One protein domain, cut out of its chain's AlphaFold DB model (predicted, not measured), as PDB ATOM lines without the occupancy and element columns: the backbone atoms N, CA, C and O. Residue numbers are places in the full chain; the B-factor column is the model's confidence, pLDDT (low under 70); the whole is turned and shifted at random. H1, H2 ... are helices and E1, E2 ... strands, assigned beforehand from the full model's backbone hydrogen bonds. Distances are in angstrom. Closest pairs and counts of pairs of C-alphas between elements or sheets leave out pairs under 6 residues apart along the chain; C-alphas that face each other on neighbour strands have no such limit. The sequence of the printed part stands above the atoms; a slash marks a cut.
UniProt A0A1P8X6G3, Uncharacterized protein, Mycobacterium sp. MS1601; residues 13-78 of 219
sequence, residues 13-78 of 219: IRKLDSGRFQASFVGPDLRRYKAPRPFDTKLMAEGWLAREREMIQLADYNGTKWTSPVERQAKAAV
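This is residues 13 to 78 of the 219 residues of an uncharacterized protein of Mycobacterium sp. MS1601 (UniProt A0A1P8X6G3). A small antiparallel sheet of three strands, E1, E2 and E3, has one long helix, H1, running along one of its faces, and the other face has no named helix over it. A shorter helix, H2, begins near E3 and leads away from both the sheet and H1. The 66 printed residues hold three named strands and then two named helices, in the sheet order E1, E2, E3, and the class is mixed, helices and strands. The whole is only just compact, close to loose, with a radius of gyration of the C-alphas of 12.7 A and spans of 39 by 26 by 19 A.

E1, residues 13 to 15, forms a hairpin with E2, residues 21 to 26; N 14 and O 22 are within hydrogen-bond range at 2.9 A. E2 forms a second hairpin with E3, residues 32 to 34, where N 33 and O 25 are 2.8 A apart. The three make a meander, each strand the antiparallel neighbour of the one before. The pairing is staggered: residues 21 to 23 of E2 pair with E1, and 24 to 26 with E3. H1, residues 42 to 61, is on the sheet at a height of 8.1 A, over E2 and along the strands, at 21 degrees to E2 on the local plane; their closest C-alphas, Ala 23 and Ala 45, are 5.5 A apart. H2, residues 69 to 78, is only just not on the sheet, with 4 pairs of C-alphas within 10 A; its closest C-alpha pair with E3 is Tyr 33 and Pro 69, 7.3 A. H1 and H2 are apart. In both helices every O i to N i+4 pair is within hydrogen-bond range.

E1 begins at C-alpha 13, (31.308, -19.436, -15.006). E2 is 17.1 A long, H1 28.6 A and H2 14.3 A, ending at C-alpha 78, (55.794, -3.856, -17.106).

The C-alphas farthest apart, Asp 17 and Gly 63, are 40.3 A apart. The printed part has no cut and no long link, and no printed residue is under 70 in pLDDT.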
ATOM      1  N   ILE A  13      30.961 -19.215 -13.601       93.81
ATOM      2  CA  ILE A  13      31.308 -19.436 -15.006       93.81
ATOM      3  C   ILE A  13      30.064 -19.173 -15.846       93.81
ATOM      4  O   ILE A  13      29.051 -19.846 -15.667       93.81
ATOM      5  N   ARG A  14      30.159 -18.238 -16.794       93.62
ATOM      6  CA  ARG A  14      29.109 -17.990 -17.790       93.62
ATOM      7  C   ARG A  14      29.584 -18.349 -19.190       93.62
ATOM      8  O   ARG A  14      30.765 -18.188 -19.499       93.62
ATOM      9  N   LYS A  15      28.661 -18.792 -20.039       94.88
ATOM     10  CA  LYS A  15      28.893 -18.936 -21.479       94.88
ATOM     11  C   LYS A  15      28.587 -17.594 -22.154       94.88
ATOM     12  O   LYS A  15      27.592 -16.963 -21.818       94.88
ATOM     13  N   LEU A  16      29.483 -17.135 -23.020       94.81
ATOM     14  CA  LEU A  16      29.306 -15.950 -23.862       94.81
ATOM     15  C   LEU A  16      28.610 -16.345 -25.171       94.81
ATOM     16  O   LEU A  16      28.686 -17.507 -25.575       94.81
ATOM     17  N   ASP A  17      28.042 -15.371 -25.879       93.31
ATOM     18  CA  ASP A  17      27.405 -15.589 -27.193       93.31
ATOM     19  C   ASP A  17      28.398 -16.109 -28.244       93.31
ATOM     20  O   ASP A  17      28.036 -16.841 -29.156       93.31
ATOM     21  N   SER A  18      29.692 -15.834 -28.050       91.69
ATOM     22  CA  SER A  18      30.794 -16.398 -28.840       91.69
ATOM     23  C   SER A  18      31.055 -17.891 -28.594       91.69
ATOM     24  O   SER A  18      32.012 -18.445 -29.129       91.69
ATOM     25  N   GLY A  19      30.283 -18.546 -27.723       92.88
ATOM     26  CA  GLY A  19      30.478 -19.938 -27.318       92.88
ATOM     27  C   GLY A  19      31.580 -20.152 -26.274       92.88
ATOM     28  O   GLY A  19      31.669 -21.241 -25.709       92.88
ATOM     29  N   ARG A  20      32.380 -19.121 -25.973       96.44
ATOM     30  CA  ARG A  20      33.488 -19.175 -25.007       96.44
ATOM     31  C   ARG A  20      32.998 -19.045 -23.561       96.44
ATOM     32  O   ARG A  20      31.951 -18.461 -23.287       96.44
ATOM     33  N   PHE A  21      33.784 -19.541 -22.613       95.94
ATOM     34  CA  PHE A  21      33.482 -19.540 -21.183       95.94
ATOM     35  C   PHE A  21      34.238 -18.430 -20.456       95.94
ATOM     36  O   PHE A  21      35.462 -18.365 -20.485       95.94
ATOM     37  N   GLN A  22      33.522 -17.562 -19.749       95.50
ATOM     38  CA  GLN A  22      34.121 -16.538 -18.901       95.50
ATOM     39  C   GLN A  22      33.992 -16.942 -17.435       95.50
ATOM     40  O   GLN A  22      32.882 -17.114 -16.933       95.50
ATOM     41  N   ALA A  23      35.129 -17.049 -16.750       95.81
ATOM     42  CA  ALA A  23      35.182 -17.259 -15.310       95.81
ATOM     43  C   ALA A  23      35.258 -15.926 -14.554       95.81
ATOM     44  O   ALA A  23      35.869 -14.955 -15.008       95.81
ATOM     45  N   SER A  24      34.643 -15.893 -13.378       94.69
ATOM     46  CA  SER A  24      34.702 -14.786 -12.429       94.69
ATOM     47  C   SER A  24      34.608 -15.320 -11.005       94.69
ATOM     48  O   SER A  24      33.947 -16.326 -10.782       94.69
ATOM     49  N   PHE A  25      35.239 -14.666 -10.040       94.06
ATOM     50  CA  PHE A  25      35.141 -15.026  -8.622       94.06
ATOM     51  C   PHE A  25      35.106 -13.763  -7.761       94.06
ATOM     52  O   PHE A  25      35.384 -12.668  -8.251       94.06
ATOM     53  N   VAL A  26      34.729 -13.914  -6.494       92.75
ATOM     54  CA  VAL A  26      34.795 -12.843  -5.492       92.75
ATOM     55  C   VAL A  26      36.051 -13.082  -4.664       92.75
ATOM     56  O   VAL A  26      36.210 -14.166  -4.106       92.75
ATOM     57  N   GLY A  27      36.969 -12.116  -4.676       88.69
ATOM     58  CA  GLY A  27      38.210 -12.189  -3.906       88.69
ATOM     59  C   GLY A  27      38.000 -11.863  -2.422       88.69
ATOM     60  O   GLY A  27      36.897 -11.469  -2.038       88.69
ATOM     61  N   PRO A  28      39.058 -11.972  -1.600       87.56
ATOM     62  CA  PRO A  28      39.011 -11.611  -0.179       87.56
ATOM     63  C   PRO A  28      38.621 -10.139   0.044       87.56
ATOM     64  O   PRO A  28      37.960  -9.820   1.024       87.56
ATOM     65  N   ASP A  29      38.906  -9.259  -0.923       88.12
ATOM     66  CA  ASP A  29      38.514  -7.838  -0.902       88.12
ATOM     67  C   ASP A  29      37.010  -7.595  -1.156       88.12
ATOM     68  O   ASP A  29      36.609  -6.469  -1.455       88.12
ATOM     69  N   LEU A  30      36.182  -8.647  -1.190       88.31
ATOM     70  CA  LEU A  30      34.764  -8.626  -1.587       88.31
ATOM     71  C   LEU A  30      34.499  -8.094  -3.011       88.31
ATOM     72  O   LEU A  30      33.354  -7.930  -3.435       88.31
ATOM     73  N   ARG A  31      35.554  -7.870  -3.800       91.69
ATOM     74  CA  ARG A  31      35.475  -7.427  -5.196       91.69
ATOM     75  C   ARG A  31      35.401  -8.616  -6.144       91.69
ATOM     76  O   ARG A  31      36.063  -9.637  -5.953       91.69
ATOM     77  N   ARG A  32      34.612  -8.469  -7.213       92.38
ATOM     78  CA  ARG A  32      34.502  -9.481  -8.268       92.38
ATOM     79  C   ARG A  32      35.610  -9.306  -9.303       92.38
ATOM     80  O   ARG A  32      35.657  -8.293  -9.996       92.38
ATOM     81  N   TYR A  33      36.424 -10.339  -9.482       94.06
ATOM     82  CA  TYR A  33      37.474 -10.391 -10.492       94.06
ATOM     83  C   TYR A  33      37.073 -11.330 -11.628       94.06
ATOM     84  O   TYR A  33      36.577 -12.436 -11.406       94.06
ATOM     85  N   LYS A  34      37.261 -10.872 -12.868       94.31
ATOM     86  CA  LYS A  34      37.003 -11.650 -14.087       94.31
ATOM     87  C   LYS A  34      38.314 -12.202 -14.626       94.31
ATOM     88  O   LYS A  34      39.364 -11.581 -14.467       94.31
ATOM     89  N   ALA A  35      38.243 -13.343 -15.301       92.31
ATOM     90  CA  ALA A  35      39.389 -13.867 -16.021       92.31
ATOM     91  C   ALA A  35      39.860 -12.872 -17.105       92.31
ATOM     92  O   ALA A  35      39.020 -12.315 -17.819       92.31
ATOM     93  N   PRO A  36      41.184 -12.690 -17.271       90.31
ATOM     94  CA  PRO A  36      41.813 -11.910 -18.338       90.31
ATOM     95  C   PRO A  36      41.260 -12.097 -19.747       90.31
ATOM     96  O   PRO A  36      41.176 -11.157 -20.533       90.31
ATOM     97  N   ARG A  37      40.973 -13.348 -20.095       92.75
ATOM     98  CA  ARG A  37      40.500 -13.774 -21.404       92.75
ATOM     99  C   ARG A  37      39.467 -14.874 -21.191       92.75
ATOM    100  O   ARG A  37      39.588 -15.624 -20.221       92.75
ATOM    101  N   PRO A  38      38.457 -14.972 -22.064       95.38
ATOM    102  CA  PRO A  38      37.540 -16.097 -22.028       95.38
ATOM    103  C   PRO A  38      38.261 -17.381 -22.467       95.38
ATOM    104  O   PRO A  38      39.230 -17.336 -23.226       95.38
ATOM    105  N   PHE A  39      37.782 -18.511 -21.968       95.62
ATOM    106  CA  PHE A  39      38.310 -19.851 -22.195       95.62
ATOM    107  C   PHE A  39      37.481 -20.599 -23.232       95.62
ATOM    108  O   PHE A  39      36.297 -20.324 -23.406       95.62
ATOM    109  N   ASP A  40      38.079 -21.583 -23.888       95.88
ATOM    110  CA  ASP A  40      37.393 -22.323 -24.952       95.88
ATOM    111  C   ASP A  40      36.540 -23.467 -24.391       95.88
ATOM    112  O   ASP A  40      35.470 -23.768 -24.911       95.88
ATOM    113  N   THR A  41      36.957 -24.051 -23.265       95.00
ATOM    114  CA  THR A  41      36.218 -25.113 -22.574       95.00
ATOM    115  C   THR A  41      35.884 -24.723 -21.140       95.00
ATOM    116  O   THR A  41      36.612 -23.980 -20.475       95.00
ATOM    117  N   LYS A  42      34.778 -25.273 -20.630       91.38
ATOM    118  CA  LYS A  42      34.357 -25.089 -19.236       91.38
ATOM    119  C   LYS A  42      35.415 -25.601 -18.250       91.38
ATOM    120  O   LYS A  42      35.655 -24.965 -17.232       91.38
ATOM    121  N   LEU A  43      36.098 -26.696 -18.594       93.06
ATOM    122  CA  LEU A  43      37.167 -27.278 -17.780       93.06
ATOM    123  C   LEU A  43      38.339 -26.304 -17.575       93.06
ATOM    124  O   LEU A  43      38.832 -26.172 -16.461       93.06
ATOM    125  N   MET A  44      38.748 -25.574 -18.617       94.50
ATOM    126  CA  MET A  44      39.809 -24.563 -18.501       94.50
ATOM    127  C   MET A  44      39.394 -23.405 -17.583       94.50
ATOM    128  O   MET A  44      40.198 -22.922 -16.787       94.50
ATOM    129  N   ALA A  45      38.122 -22.998 -17.648       94.25
ATOM    130  CA  ALA A  45      37.560 -21.994 -16.749       94.25
ATOM    131  C   ALA A  45      37.537 -22.476 -15.284       94.25
ATOM    132  O   ALA A  45      37.864 -21.707 -14.381       94.25
ATOM    133  N   GLU A  46      37.203 -23.747 -15.047       93.62
ATOM    134  CA  GLU A  46      37.254 -24.377 -13.720       93.62
ATOM    135  C   GLU A  46      38.685 -24.486 -13.190       93.62
ATOM    136  O   GLU A  46      38.935 -24.129 -12.042       93.62
ATOM    137  N   GLY A  47      39.637 -24.904 -14.029       94.62
ATOM    138  CA  GLY A  47      41.052 -24.978 -13.662       94.62
ATOM    139  C   GLY A  47      41.636 -23.613 -13.294       94.62
ATOM    140  O   GLY A  47      42.393 -23.501 -12.330       94.62
ATOM    141  N   TRP A  48      41.238 -22.551 -14.002       94.75
ATOM    142  CA  TRP A  48      41.628 -21.187 -13.642       94.75
ATOM    143  C   TRP A  48      41.071 -20.766 -12.276       94.75
ATOM    144  O   TRP A  48      41.803 -20.199 -11.468       94.75
ATOM    145  N   LEU A  49      39.804 -21.086 -11.992       94.56
ATOM    146  CA  LEU A  49      39.187 -20.815 -10.692       94.56
ATOM    147  C   LEU A  49      39.863 -21.603  -9.559       94.56
ATOM    148  O   LEU A  49      40.161 -21.034  -8.514       94.56
ATOM    149  N   ALA A  50      40.157 -22.886  -9.768       93.94
ATOM    150  CA  ALA A  50      40.861 -23.707  -8.786       93.94
ATOM    151  C   ALA A  50      42.237 -23.121  -8.430       93.94
ATOM    152  O   ALA A  50      42.562 -22.991  -7.252       93.94
ATOM    153  N   ARG A  51      42.999 -22.679  -9.437       93.56
ATOM    154  CA  ARG A  51      44.314 -22.057  -9.238       93.56
ATOM    155  C   ARG A  51      44.238 -20.741  -8.473       93.56
ATOM    156  O   ARG A  51      45.102 -20.450  -7.655       93.56
ATOM    157  N   GLU A  52      43.220 -19.927  -8.735       93.69
ATOM    158  CA  GLU A  52      43.066 -18.660  -8.022       93.69
ATOM    159  C   GLU A  52      42.640 -18.882  -6.564       93.69
ATOM    160  O   GLU A  52      43.134 -18.199  -5.672       93.69
ATOM    161  N   ARG A  53      41.807 -19.897  -6.302       92.56
ATOM    162  CA  ARG A  53      41.488 -20.331  -4.938       92.56
ATOM    163  C   ARG A  53      42.729 -20.817  -4.191       92.56
ATOM    164  O   ARG A  53      42.927 -20.421  -3.049       92.56
ATOM    165  N   GLU A  54      43.559 -21.638  -4.828       93.06
ATOM    166  CA  GLU A  54      44.828 -22.109  -4.261       93.06
ATOM    167  C   GLU A  54      45.760 -20.934  -3.937       93.06
ATOM    168  O   GLU A  54      46.344 -20.886  -2.861       93.06
ATOM    169  N   MET A  55      45.849 -19.938  -4.823       91.56
ATOM    170  CA  MET A  55      46.646 -18.732  -4.579       91.56
ATOM    171  C   MET A  55      46.155 -17.920  -3.381       91.56
ATOM    172  O   MET A  55      46.982 -17.383  -2.652       91.56
ATOM    173  N   ILE A  56      44.839 -17.815  -3.185       91.69
ATOM    174  CA  ILE A  56      44.264 -17.153  -2.007       91.69
ATOM    175  C   ILE A  56      44.603 -17.959  -0.749       91.69
ATOM    176  O   ILE A  56      45.163 -17.409   0.187       91.69
ATOM    177  N   GLN A  57      44.373 -19.274  -0.766       91.25
ATOM    178  CA  GLN A  57      44.679 -20.151   0.370       91.25
ATOM    179  C   GLN A  57      46.163 -20.127   0.752       91.25
ATOM    180  O   GLN A  57      46.503 -20.095   1.931       91.25
ATOM    181  N   LEU A  58      47.057 -20.120  -0.238       92.00
ATOM    182  CA  LEU A  58      48.497 -20.043  -0.017       92.00
ATOM    183  C   LEU A  58      48.917 -18.670   0.525       92.00
ATOM    184  O   LEU A  58      49.829 -18.587   1.343       92.00
ATOM    185  N   ALA A  59      48.266 -17.599   0.069       89.38
ATOM    186  CA  ALA A  59      48.493 -16.255   0.581       89.38
ATOM    187  C   ALA A  59      48.089 -16.156   2.060       89.38
ATOM    188  O   ALA A  59      48.896 -15.693   2.867       89.38
ATOM    189  N   ASP A  60      46.914 -16.692   2.406       88.38
ATOM    190  CA  ASP A  60      46.409 -16.769   3.780       88.38
ATOM    191  C   ASP A  60      47.348 -17.598   4.672       88.38
ATOM    192  O   ASP A  60      47.715 -17.158   5.759       88.38
ATOM    193  N   TYR A  61      47.808 -18.759   4.190       88.69
ATOM    194  CA  TYR A  61      48.731 -19.633   4.926       88.69
ATOM    195  C   TYR A  61      50.100 -18.982   5.178       88.69
ATOM    196  O   TYR A  61      50.632 -19.057   6.281       88.69
ATOM    197  N   ASN A  62      50.667 -18.316   4.169       87.81
ATOM    198  CA  ASN A  62      51.981 -17.677   4.274       87.81
ATOM    199  C   ASN A  62      51.932 -16.288   4.938       87.81
ATOM    200  O   ASN A  62      52.974 -15.642   5.053       87.81
ATOM    201  N   GLY A  63      50.747 -15.774   5.291       85.50
ATOM    202  CA  GLY A  63      50.574 -14.396   5.769       85.50
ATOM    203  C   GLY A  63      50.978 -13.335   4.736       85.50
ATOM    204  O   GLY A  63      51.336 -12.212   5.086       85.50
ATOM    205  N   THR A  64      50.965 -13.688   3.448       84.56
ATOM    206  CA  THR A  64      51.344 -12.783   2.353       84.56
ATOM    207  C   THR A  64      50.107 -12.188   1.700       84.56
ATOM    208  O   THR A  64      49.056 -12.815   1.634       84.56
ATOM    209  N   LYS A  65      50.210 -10.964   1.171       85.50
ATOM    210  CA  LYS A  65      49.081 -10.336   0.477       85.50
ATOM    211  C   LYS A  65      48.827 -11.024  -0.867       85.50
ATOM    212  O   LYS A  65      49.674 -10.989  -1.765       85.50
ATOM    213  N   TRP A  66      47.630 -11.588  -1.029       87.31
ATOM    214  CA  TRP A  66      47.166 -12.090  -2.318       87.31
ATOM    215  C   TRP A  66      47.202 -10.975  -3.377       87.31
ATOM    216  O   TRP A  66      46.734  -9.859  -3.154       87.31
ATOM    217  N   THR A  67      47.787 -11.270  -4.540       87.81
ATOM    218  CA  THR A  67      47.897 -10.313  -5.651       87.81
ATOM    219  C   THR A  67      46.792 -10.558  -6.670       87.81
ATOM    220  O   THR A  67      46.763 -11.613  -7.320       87.81
ATOM    221  N   SER A  68      45.955  -9.537  -6.868       85.69
ATOM    222  CA  SER A  68      44.843  -9.545  -7.821       85.69
ATOM    223  C   SER A  68      45.286  -9.930  -9.243       85.69
ATOM    224  O   SER A  68      46.375  -9.538  -9.683       85.69
ATOM    225  N   PRO A  69      44.436 -10.630 -10.024       85.44
ATOM    226  CA  PRO A  69      44.711 -10.929 -11.426       85.44
ATOM    227  C   PRO A  69      45.034  -9.678 -12.254       85.44
ATOM    228  O   PRO A  69      45.881  -9.743 -13.142       85.44
ATOM    229  N   VAL A  70      44.408  -8.537 -11.944       85.25
ATOM    230  CA  VAL A  70      44.621  -7.265 -12.657       85.25
ATOM    231  C   VAL A  70      46.011  -6.704 -12.359       85.25
ATOM    232  O   VAL A  70      46.754  -6.363 -13.278       85.25
ATOM    233  N   GLU A  71      46.415  -6.684 -11.088       85.25
ATOM    234  CA  GLU A  71      47.763  -6.258 -10.689       85.25
ATOM    235  C   GLU A  71      48.838  -7.179 -11.267       85.25
ATOM    236  O   GLU A  71      49.901  -6.727 -11.691       85.25
ATOM    237  N   ARG A  72      48.557  -8.483 -11.333       85.75
ATOM    238  CA  ARG A  72      49.446  -9.474 -11.946       85.75
ATOM    239  C   ARG A  72      49.634  -9.199 -13.437       85.75
ATOM    240  O   ARG A  72      50.757  -9.283 -13.926       85.75
ATOM    241  N   GLN A  73      48.565  -8.838 -14.146       81.94
ATOM    242  CA  GLN A  73      48.649  -8.433 -15.549       81.94
ATOM    243  C   GLN A  73      49.423  -7.129 -15.733       81.94
ATOM    244  O   GLN A  73      50.264  -7.064 -16.625       81.94
ATOM    245  N   ALA A  74      49.198  -6.129 -14.879       80.44
ATOM    246  CA  ALA A  74      49.952  -4.879 -14.917       80.44
ATOM    247  C   ALA A  74      51.453  -5.133 -14.688       80.44
ATOM    248  O   ALA A  74      52.288  -4.702 -15.480       80.44
ATOM    249  N   LYS A  75      51.804  -5.940 -13.678       79.69
ATOM    250  CA  LYS A  75      53.193  -6.361 -13.422       79.69
ATOM    251  C   LYS A  75      53.782  -7.151 -14.594       79.69
ATOM    252  O   LYS A  75      54.950  -6.965 -14.917       79.69
ATOM    253  N   ALA A  76      53.005  -8.021 -15.238       76.56
ATOM    254  CA  ALA A  76      53.458  -8.769 -16.410       76.56
ATOM    255  C   ALA A  76      53.696  -7.863 -17.630       76.56
ATOM    256  O   ALA A  76      54.670  -8.073 -18.347       76.56
ATOM    257  N   ALA A  77      52.854  -6.848 -17.837       73.06
ATOM    258  CA  ALA A  77      53.028  -5.863 -18.901       73.06
ATOM    259  C   ALA A  77      54.301  -5.030 -18.695       73.06
ATOM    260  O   ALA A  77      55.069  -4.851 -19.634       73.06
ATOM    261  N   VAL A  78      54.574  -4.605 -17.457       71.00
ATOM    262  CA  VAL A  78      55.794  -3.856 -17.106       71.00
ATOM    263  C   VAL A  78      57.053  -4.724 -17.214       71.00
ATOM    264  O   VAL A  78      58.105  -4.243 -17.620       71.00
TER     265      VAL A  78